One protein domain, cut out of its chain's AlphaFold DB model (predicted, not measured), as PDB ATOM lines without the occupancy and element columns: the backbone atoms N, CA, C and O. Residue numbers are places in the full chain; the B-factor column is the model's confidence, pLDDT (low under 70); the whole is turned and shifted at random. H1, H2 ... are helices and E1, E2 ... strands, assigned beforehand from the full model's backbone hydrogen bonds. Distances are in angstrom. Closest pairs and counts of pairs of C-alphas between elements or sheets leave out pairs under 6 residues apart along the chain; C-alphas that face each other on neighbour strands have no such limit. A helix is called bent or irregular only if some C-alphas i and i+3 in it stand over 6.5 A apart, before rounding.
ATOM      1  N   ILE A   7     305.826 243.882 133.783       74.81
ATOM      2  CA  ILE A   7     305.881 245.158 134.484       74.81
ATOM      3  C   ILE A   7     305.539 246.262 133.488       74.81
ATOM      4  O   ILE A   7     306.150 246.360 132.420       74.81
ATOM      5  N   ALA A   8     304.524 247.054 133.827       71.62
ATOM      6  CA  ALA A   8     304.150 248.248 133.087       71.62
ATOM      7  C   ALA A   8     304.688 249.488 133.808       71.62
ATOM      8  O   ALA A   8     304.507 249.627 135.015       71.62
ATOM      9  N   SER A   9     305.319 250.404 133.077       65.31
ATOM     10  CA  SER A   9     305.799 251.681 133.620       65.31
ATOM     11  C   SER A   9     305.273 252.852 132.774       65.31
ATOM     12  O   SER A   9     304.738 252.644 131.683       65.31
ATOM     13  N   GLY A  10     305.332 254.082 133.299       57.38
ATOM     14  CA  GLY A  10     304.839 255.278 132.591       57.38
ATOM     15  C   GLY A  10     303.312 255.331 132.402       57.38
ATOM     16  O   GLY A  10     302.801 256.116 131.593       57.38
ATOM     17  N   GLN A  11     302.569 254.492 133.129       65.38
ATOM     18  CA  GLN A  11     301.110 254.447 133.096       65.38
ATOM     19  C   GLN A  11     300.519 255.555 133.970       65.38
ATOM     20  O   GLN A  11     300.993 255.818 135.072       65.38
ATOM     21  N   LYS A  12     299.450 256.191 133.482       69.12
ATOM     22  CA  LYS A  12     298.569 257.042 134.300       69.12
ATOM     23  C   LYS A  12     297.224 256.376 134.560       69.12
ATOM     24  O   LYS A  12     296.586 256.687 135.558       69.12
ATOM     25  N   SER A  13     296.809 255.463 133.682       74.88
ATOM     26  CA  SER A  13     295.583 254.686 133.814       74.88
ATOM     27  C   SER A  13     295.902 253.199 133.911       74.88
ATOM     28  O   SER A  13     296.791 252.720 133.213       74.88
ATOM     29  N   LYS A  14     295.158 252.471 134.750       69.44
ATOM     30  CA  LYS A  14     295.369 251.042 135.033       69.44
ATOM     31  C   LYS A  14     295.285 250.161 133.782       69.44
ATOM     32  O   LYS A  14     296.031 249.196 133.650       69.44
ATOM     33  N   HIS A  15     294.387 250.501 132.854       72.06
ATOM     34  CA  HIS A  15     294.074 249.669 131.684       72.06
ATOM     35  C   HIS A  15     294.428 250.312 130.344       72.06
ATOM     36  O   HIS A  15     294.383 249.641 129.313       72.06
ATOM     37  N   LYS A  16     294.786 251.600 130.332       67.62
ATOM     38  CA  LYS A  16     295.044 252.336 129.097       67.62
ATOM     39  C   LYS A  16     296.501 252.762 129.020       67.62
ATOM     40  O   LYS A  16     296.919 253.680 129.723       67.62
ATOM     41  N   GLY A  17     297.222 252.120 128.099       62.81
ATOM     42  CA  GLY A  17     298.577 252.495 127.724       62.81
ATOM     43  C   GLY A  17     298.682 253.973 127.353       62.81
ATOM     44  O   GLY A  17     297.757 254.563 126.791       62.81
ATOM     45  N   SER A  18     299.830 254.568 127.655       69.38
ATOM     46  CA  SER A  18     300.206 255.886 127.150       69.38
ATOM     47  C   SER A  18     301.326 255.736 126.112       69.38
ATOM     48  O   SER A  18     302.042 254.734 126.140       69.38
ATOM     49  N   PRO A  19     301.561 256.723 125.228       70.75
ATOM     50  CA  PRO A  19     302.724 256.702 124.335       70.75
ATOM     51  C   PRO A  19     304.068 256.623 125.076       70.75
ATOM     52  O   PRO A  19     305.077 256.258 124.487       70.75
ATOM     53  N   LYS A  20     304.083 256.979 126.367       77.31
ATOM     54  CA  LYS A  20     305.252 256.887 127.247       77.31
ATOM     55  C   LYS A  20     305.301 255.580 128.029       77.31
ATOM     56  O   LYS A  20     306.200 255.408 128.833       77.31
ATOM     57  N   SER A  21     304.324 254.693 127.865       82.19
ATOM     58  CA  SER A  21     304.295 253.454 128.623       82.19
ATOM     59  C   SER A  21     305.104 252.355 127.960       82.19
ATOM     60  O   SER A  21     305.086 252.209 126.740       82.19
ATOM     61  N   GLU A  22     305.769 251.547 128.777       86.94
ATOM     62  CA  GLU A  22     306.395 250.310 128.324       86.94
ATOM     63  C   GLU A  22     305.787 249.124 129.071       86.94
ATOM     64  O   GLU A  22     305.283 249.261 130.187       86.94
ATOM     65  N   ARG A  23     305.840 247.953 128.440       88.69
ATOM     66  CA  ARG A  23     305.473 246.675 129.042       88.69
ATOM     67  C   ARG A  23     306.626 245.715 128.808       88.69
ATOM     68  O   ARG A  23     306.944 245.415 127.659       88.69
ATOM     69  N   ILE A  24     307.262 245.270 129.885       88.88
ATOM     70  CA  ILE A  24     308.436 244.396 129.816       88.88
ATOM     71  C   ILE A  24     308.138 243.109 130.573       88.88
ATOM     72  O   ILE A  24     307.573 243.135 131.667       88.88
ATOM     73  N   ARG A  25     308.492 241.975 129.972       89.31
ATOM     74  CA  ARG A  25     308.310 240.655 130.568       89.31
ATOM     75  C   ARG A  25     309.221 240.494 131.785       89.31
ATOM     76  O   ARG A  25     310.397 240.856 131.730       89.31
ATOM     77  N   ALA A  26     308.677 239.945 132.865       89.50
ATOM     78  CA  ALA A  26     309.485 239.443 133.970       89.50
ATOM     79  C   ALA A  26     310.079 238.086 133.569       89.50
ATOM     80  O   ALA A  26     309.362 237.260 133.010       89.50
ATOM     81  N   VAL A  27     311.366 237.859 133.821       89.62
ATOM     82  CA  VAL A  27     312.051 236.595 133.484       89.62
ATOM     83  C   VAL A  27     312.399 235.766 134.707       89.62
ATOM     84  O   VAL A  27     312.448 234.545 134.612       89.62
ATOM     85  N   GLU A  28     312.608 236.416 135.849       89.69
ATOM     86  CA  GLU A  28     312.929 235.769 137.119       89.69
ATOM     87  C   GLU A  28     312.364 236.616 138.265       89.69
ATOM     88  O   GLU A  28     312.338 237.850 138.183       89.69
ATOM     89  N   ILE A  29     311.907 235.951 139.324       90.62
ATOM     90  CA  ILE A  29     311.423 236.580 140.555       90.62
ATOM     91  C   ILE A  29     312.195 235.967 141.718       90.62
ATOM     92  O   ILE A  29     312.147 234.755 141.934       90.62
ATOM     93  N   PHE A  30     312.875 236.822 142.471       92.81
ATOM     94  CA  PHE A  30     313.584 236.465 143.689       92.81
ATOM     95  C   PHE A  30     312.753 236.964 144.858       92.81
ATOM     96  O   PHE A  30     312.469 238.158 144.934       92.81
ATOM     97  N   ARG A  31     312.348 236.068 145.759       94.06
ATOM     98  CA  ARG A  31     311.692 236.450 147.016       94.06
ATOM     99  C   ARG A  31     312.707 236.428 148.147       94.06
ATOM    100  O   ARG A  31     313.544 235.519 148.186       94.06
ATOM    101  N   HIS A  32     312.605 237.376 149.077       95.31
ATOM    102  CA  HIS A  32     313.449 237.376 150.265       95.31
ATOM    103  C   HIS A  32     313.349 236.018 150.989       95.31
ATOM    104  O   HIS A  32     312.235 235.549 151.255       95.31
ATOM    105  N   PRO A  33     314.474 235.351 151.310       94.00
ATOM    106  CA  PRO A  33     314.449 234.003 151.883       94.00
ATOM    107  C   PRO A  33     313.819 233.979 153.284       94.00
ATOM    108  O   PRO A  33     313.150 233.013 153.638       94.00
ATOM    109  N   SER A  34     313.972 235.068 154.041       95.25
ATOM    110  CA  SER A  34     313.372 235.254 155.372       95.25
ATOM    111  C   SER A  34     311.941 235.808 155.351       95.25
ATOM    112  O   SER A  34     311.445 236.210 156.403       95.25
ATOM    113  N   PHE A  35     311.280 235.873 154.186       95.38
ATOM    114  CA  PHE A  35     309.882 236.303 154.124       95.38
ATOM    115  C   PHE A  35     309.007 235.425 155.023       95.38
ATOM    116  O   PHE A  35     309.002 234.197 154.898       95.38
ATOM    117  N   ASN A  36     308.238 236.063 155.901       94.31
ATOM    118  CA  ASN A  36     307.314 235.391 156.800       94.31
ATOM    119  C   ASN A  36     305.881 235.824 156.488       94.31
ATOM    120  O   ASN A  36     305.518 236.967 156.733       94.31
ATOM    121  N   SER A  37     305.044 234.909 156.005       92.31
ATOM    122  CA  SER A  37     303.653 235.216 155.644       92.31
ATOM    123  C   SER A  37     302.706 235.378 156.838       92.31
ATOM    124  O   SER A  37     301.588 235.844 156.660       92.31
ATOM    125  N   THR A  38     303.105 234.959 158.041       91.31
ATOM    126  CA  THR A  38     302.314 235.174 159.264       91.31
ATOM    127  C   THR A  38     302.469 236.605 159.755       91.31
ATOM    128  O   THR A  38     301.493 237.235 160.147       91.31
ATOM    129  N   TRP A  39     303.698 237.119 159.714       91.56
ATOM    130  CA  TRP A  39     304.049 238.422 160.279       91.56
ATOM    131  C   TRP A  39     304.306 239.505 159.234       91.56
ATOM    132  O   TRP A  39     304.500 240.662 159.596       91.56
ATOM    133  N   TYR A  40     304.338 239.129 157.956       94.00
ATOM    134  CA  TYR A  40     304.686 239.981 156.818       94.00
ATOM    135  C   TYR A  40     306.053 240.678 156.963       94.00
ATOM    136  O   TYR A  40     306.322 241.715 156.359       94.00
ATOM    137  N   THR A  41     306.961 240.090 157.744       96.44
ATOM    138  CA  THR A  41     308.352 240.545 157.836       96.44
ATOM    139  C   THR A  41     309.118 240.127 156.586       96.44
ATOM    140  O   THR A  41     308.920 239.018 156.082       96.44
ATOM    141  N   TYR A  42     310.036 240.983 156.128       96.88
ATOM    142  CA  TYR A  42     310.815 240.781 154.898       96.88
ATOM    143  C   TYR A  42     309.949 240.565 153.642       96.88
ATOM    144  O   TYR A  42     310.297 239.774 152.765       96.88
ATOM    145  N   ASP A  43     308.809 241.252 153.552       97.00
ATOM    146  CA  ASP A  43     307.896 241.197 152.404       97.00
ATOM    147  C   ASP A  43     308.419 241.989 151.195       97.00
ATOM    148  O   ASP A  43     307.937 243.056 150.820       97.00
ATOM    149  N   VAL A  44     309.487 241.469 150.590       96.75
ATOM    150  CA  VAL A  44     310.146 242.067 149.430       96.75
ATOM    151  C   VAL A  44     310.527 241.002 148.409       96.75
ATOM    152  O   VAL A  44     310.935 239.883 148.741       96.75
ATOM    153  N   ALA A  45     310.416 241.376 147.137       95.06
ATOM    154  CA  ALA A  45     310.886 240.593 146.011       95.06
ATOM    155  C   ALA A  45     311.580 241.490 144.981       95.06
ATOM    156  O   ALA A  45     311.201 242.647 144.783       95.06
ATOM    157  N   VAL A  46     312.575 240.935 144.295       94.75
ATOM    158  CA  VAL A  46     313.242 241.558 143.148       94.75
ATOM    159  C   VAL A  46     312.787 240.848 141.880       94.75
ATOM    160  O   VAL A  46     312.867 239.625 141.768       94.75
ATOM    161  N   ILE A  47     312.307 241.622 140.907       93.25
ATOM    162  CA  ILE A  47     311.829 241.107 139.622       93.25
ATOM    163  C   ILE A  47     312.835 241.487 138.541       93.25
ATOM    164  O   ILE A  47     313.045 242.668 138.259       93.25
ATOM    165  N   LYS A  48     313.427 240.481 137.899       91.38
ATOM    166  CA  LYS A  48     314.328 240.676 136.765       91.38
ATOM    167  C   LYS A  48     313.517 240.823 135.487       91.38
ATOM    168  O   LYS A  48     312.677 239.981 135.163       91.38
ATOM    169  N   LEU A  49     313.778 241.896 134.753       92.56
ATOM    170  CA  LEU A  49     313.146 242.175 133.469       92.56
ATOM    171  C   LEU A  49     313.929 241.527 132.321       92.56
ATOM    172  O   LEU A  49     315.152 241.440 132.373       92.56
ATOM    173  N   GLU A  50     313.228 241.127 131.259       92.56
ATOM    174  CA  GLU A  50     313.837 240.573 130.036       92.56
ATOM    175  C   GLU A  50     314.796 241.553 129.351       92.56
ATOM    176  O   GLU A  50     315.777 241.152 128.731       92.56
ATOM    177  N   LYS A  51     314.502 242.849 129.457       92.94
ATOM    178  CA  LYS A  51     315.336 243.931 128.941       92.94
ATOM    179  C   LYS A  51     315.295 245.131 129.886       92.94
ATOM    180  O   LYS A  51     314.308 245.284 130.612       92.94
ATOM    181  N   PRO A  52     316.316 246.003 129.865       92.44
ATOM    182  CA  PRO A  52     316.292 247.236 130.636       92.44
ATOM    183  C   PRO A  52     315.074 248.108 130.304       92.44
ATOM    184  O   PRO A  52     314.656 248.208 129.148       92.44
ATOM    185  N   SER A  53     314.529 248.752 131.335       92.50
ATOM    186  CA  SER A  53     313.523 249.806 131.200       92.50
ATOM    187  C   SER A  53     314.134 251.056 130.566       92.50
ATOM    188  O   SER A  53     315.293 251.391 130.809       92.50
ATOM    189  N   THR A  54     313.338 251.764 129.768       92.75
ATOM    190  CA  THR A  54     313.703 253.082 129.221       92.75
ATOM    191  C   THR A  54     313.476 254.224 130.216       92.75
ATOM    192  O   THR A  54     313.933 255.347 129.993       92.75
ATOM    193  N   HIS A  55     312.788 253.955 131.328       89.69
ATOM    194  CA  HIS A  55     312.506 254.930 132.373       89.69
ATOM    195  C   HIS A  55     313.622 254.973 133.408       89.69
ATOM    196  O   HIS A  55     314.185 253.954 133.808       89.69
ATOM    197  N   LYS A  56     313.902 256.177 133.911       90.31
ATOM    198  CA  LYS A  56     314.820 256.348 135.034       90.31
ATOM    199  C   LYS A  56     314.174 255.790 136.313       90.31
ATOM    200  O   LYS A  56     313.091 256.263 136.668       90.31
ATOM    201  N   ILE A 171     318.557 243.223 148.380       95.50
ATOM    202  CA  ILE A 171     318.321 243.836 147.062       95.50
ATOM    203  C   ILE A 171     319.635 243.932 146.277       95.50
ATOM    204  O   ILE A 171     319.678 243.585 145.097       95.50
ATOM    205  N   ASN A 172     320.705 244.393 146.925       95.06
ATOM    206  CA  ASN A 172     322.009 244.555 146.295       95.06
ATOM    207  C   ASN A 172     322.638 243.208 145.934       95.06
ATOM    208  O   ASN A 172     323.233 243.110 144.865       95.06
ATOM    209  N   ASP A 173     322.505 242.179 146.771       94.06
ATOM    210  CA  ASP A 173     322.993 240.836 146.447       94.06
ATOM    211  C   ASP A 173     322.332 240.311 145.167       94.06
ATOM    212  O   ASP A 173     323.032 239.998 144.203       94.06
ATOM    213  N   VAL A 174     320.996 240.335 145.095       92.75
ATOM    214  CA  VAL A 174     320.261 239.873 143.906       92.75
ATOM    215  C   VAL A 174     320.637 240.683 142.662       92.75
ATOM    216  O   VAL A 174     320.887 240.114 141.599       92.75
ATOM    217  N   VAL A 175     320.712 242.016 142.771       91.50
ATOM    218  CA  VAL A 175     321.079 242.893 141.642       91.50
ATOM    219  C   VAL A 175     322.504 242.622 141.149       91.50
ATOM    220  O   VAL A 175     322.759 242.725 139.949       91.50
ATOM    221  N   ASN A 176     323.413 242.226 142.039       92.25
ATOM    222  CA  ASN A 176     324.793 241.878 141.702       92.25
ATOM    223  C   ASN A 176     324.965 240.416 141.247       92.25
ATOM    224  O   ASN A 176     326.094 239.963 141.063       92.25
ATOM    225  N   GLY A 177     323.868 239.681 141.025       85.62
ATOM    226  CA  GLY A 177     323.897 238.289 140.568       85.62
ATOM    227  C   GLY A 177     324.160 237.270 141.678       85.62
ATOM    228  O   GLY A 177     324.535 236.134 141.385       85.62
ATOM    229  N   GLY A 178     323.986 237.671 142.936       81.31
ATOM    230  CA  GLY A 178     324.029 236.785 144.089       81.31
ATOM    231  C   GLY A 178     322.869 235.788 144.112       81.31
ATOM    232  O   GLY A 178     321.931 235.843 143.316       81.31
ATOM    233  N   SER A 179     322.976 234.808 145.008       65.81
ATOM    234  CA  SER A 179     322.025 233.691 145.127       65.81
ATOM    235  C   SER A 179     321.107 233.818 146.344       65.81
ATOM    236  O   SER A 179     320.427 232.851 146.688       65.81
ATOM    237  N   THR A 180     321.103 234.960 147.044       67.44
ATOM    238  CA  THR A 180     320.201 235.130 148.187       67.44
ATOM    239  C   THR A 180     318.765 235.266 147.678       67.44
ATOM    240  O   THR A 180     318.415 236.162 146.918       67.44
ATOM    241  N   GLY A 181     317.914 234.318 148.062       62.22
ATOM    242  CA  GLY A 181     316.511 234.276 147.658       62.22
ATOM    243  C   GLY A 181     316.151 233.012 146.898       62.22
ATOM    244  O   GLY A 181     316.902 232.497 146.073       62.22
ATOM    245  N   ASN A 182     314.955 232.509 147.178       70.31
ATOM    246  CA  ASN A 182     314.414 231.389 146.426       70.31
ATOM    247  C   ASN A 182     313.828 231.949 145.128       70.31
ATOM    248  O   ASN A 182     312.974 232.839 145.178       70.31
ATOM    249  N   VAL A 183     314.276 231.438 143.979       71.75
ATOM    250  CA  VAL A 183     313.630 231.723 142.692       71.75
ATOM    251  C   VAL A 183     312.241 231.103 142.749       71.75
ATOM    252  O   VAL A 183     312.108 229.881 142.821       71.75
ATOM    253  N   THR A 184     311.203 231.936 142.796       64.25
ATOM    254  CA  THR A 184     309.839 231.434 143.003       64.25
ATOM    255  C   THR A 184     309.153 231.040 141.706       64.25
ATOM    256  O   THR A 184     308.273 230.198 141.762       64.25
ATOM    257  N   ASP A 185     309.554 231.611 140.564       59.12
ATOM    258  CA  ASP A 185     309.040 231.263 139.235       59.12
ATOM    259  C   ASP A 185     309.969 231.799 138.122       59.12
ATOM    260  O   ASP A 185     310.350 232.975 138.130       59.12
TER     261      ASP A 185
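AT A GLANCE: This is residues 7 to 56 and 171 to 185 of the 198 residues of the protein "Peptidase S1 domain-containing protein" of Phytophthora parasitica P10297 (UniProt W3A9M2). A small, loose, twisted sheet is built along one long bent strand, E2, with E1 beside its first residues, E3 beside its later part and E4 also beside its last residues; one short helix, H1, sits over one face. Two long loops, residues 10 to 21 and 32 to 44, reach out at opposite ends of the sheet. The printed part has 65 residues with four named strands and one named helix, in the order E1 E2 E3 H1 E4, and under half of the residues are in named elements. The class is mostly strand, and the sheet is branched and antiparallel. The whole is loose, with a radius of gyration of the C-alphas of 14.4 A and spans of 39 by 27 by 21 A.

HOW THE PARTS SIT: E1, residues 7 to 9, and E2, residues 22 to 31, form an antiparallel hairpin at 132 degrees, with N 7 and O 24 2.8 A apart, within hydrogen-bond range. E2 bends by 69 degrees at residue 27, and its pairing is staggered: residues 22 to 24 pair with E1, and residues 26 to 31 with E3, residues 45 to 49. E2 and E3 are an antiparallel hairpin at 137 degrees, with N 30 and O 46 2.9 A apart. E1, E2 and E3 make a meander, each strand the antiparallel neighbour of the one before. H1, residues 171 to 175, is on the sheet at a height over the sheet of 9.1 A, and only just over E3, on which 3 of its 5 C-alphas fall. The closest C-alphas of H1 and E3 are those of Ile 171 and Val 46, 6.8 A apart. In H1 every O i to N i+4 pair is within hydrogen-bond range. E4, residues 182 to 185, is antiparallel to E2 at 140 degrees, with N 184 and O 29 3.1 A apart. E4 is apart from E1 and from E3. E1, E3 and E4 are edge strands, and the sheet is only just strongly twisted, its C-alphas lying up to 4.2 A off the best plane.

IN THESE COORDINATES: E1 begins at C-alpha 7, (305.881, 245.158, 134.484), and is 6.6 A long. E2 is 23.9 A long and ends at C-alpha 31, (311.692, 236.450, 147.016). E3 is 12.8 A long, H1 6.2 A and E4 9.0 A, ending at C-alpha 185, (309.040, 231.263, 139.235).

THE WHOLE: The two C-alphas farthest apart are those of Pro 19 and Thr 38, at 41.0 A. Residues 57 to 170 are not printed, and C-alphas 56 and 171 are 17.7 A apart across the cut. The links E1 to E2 and E2 to E3 are long, and H1 to E4 is short. The mean pLDDT of the printed part is 84.3; residues 9 to 12, 14, 16 to 18, 179 to 181 and 184 to 185 are under 70.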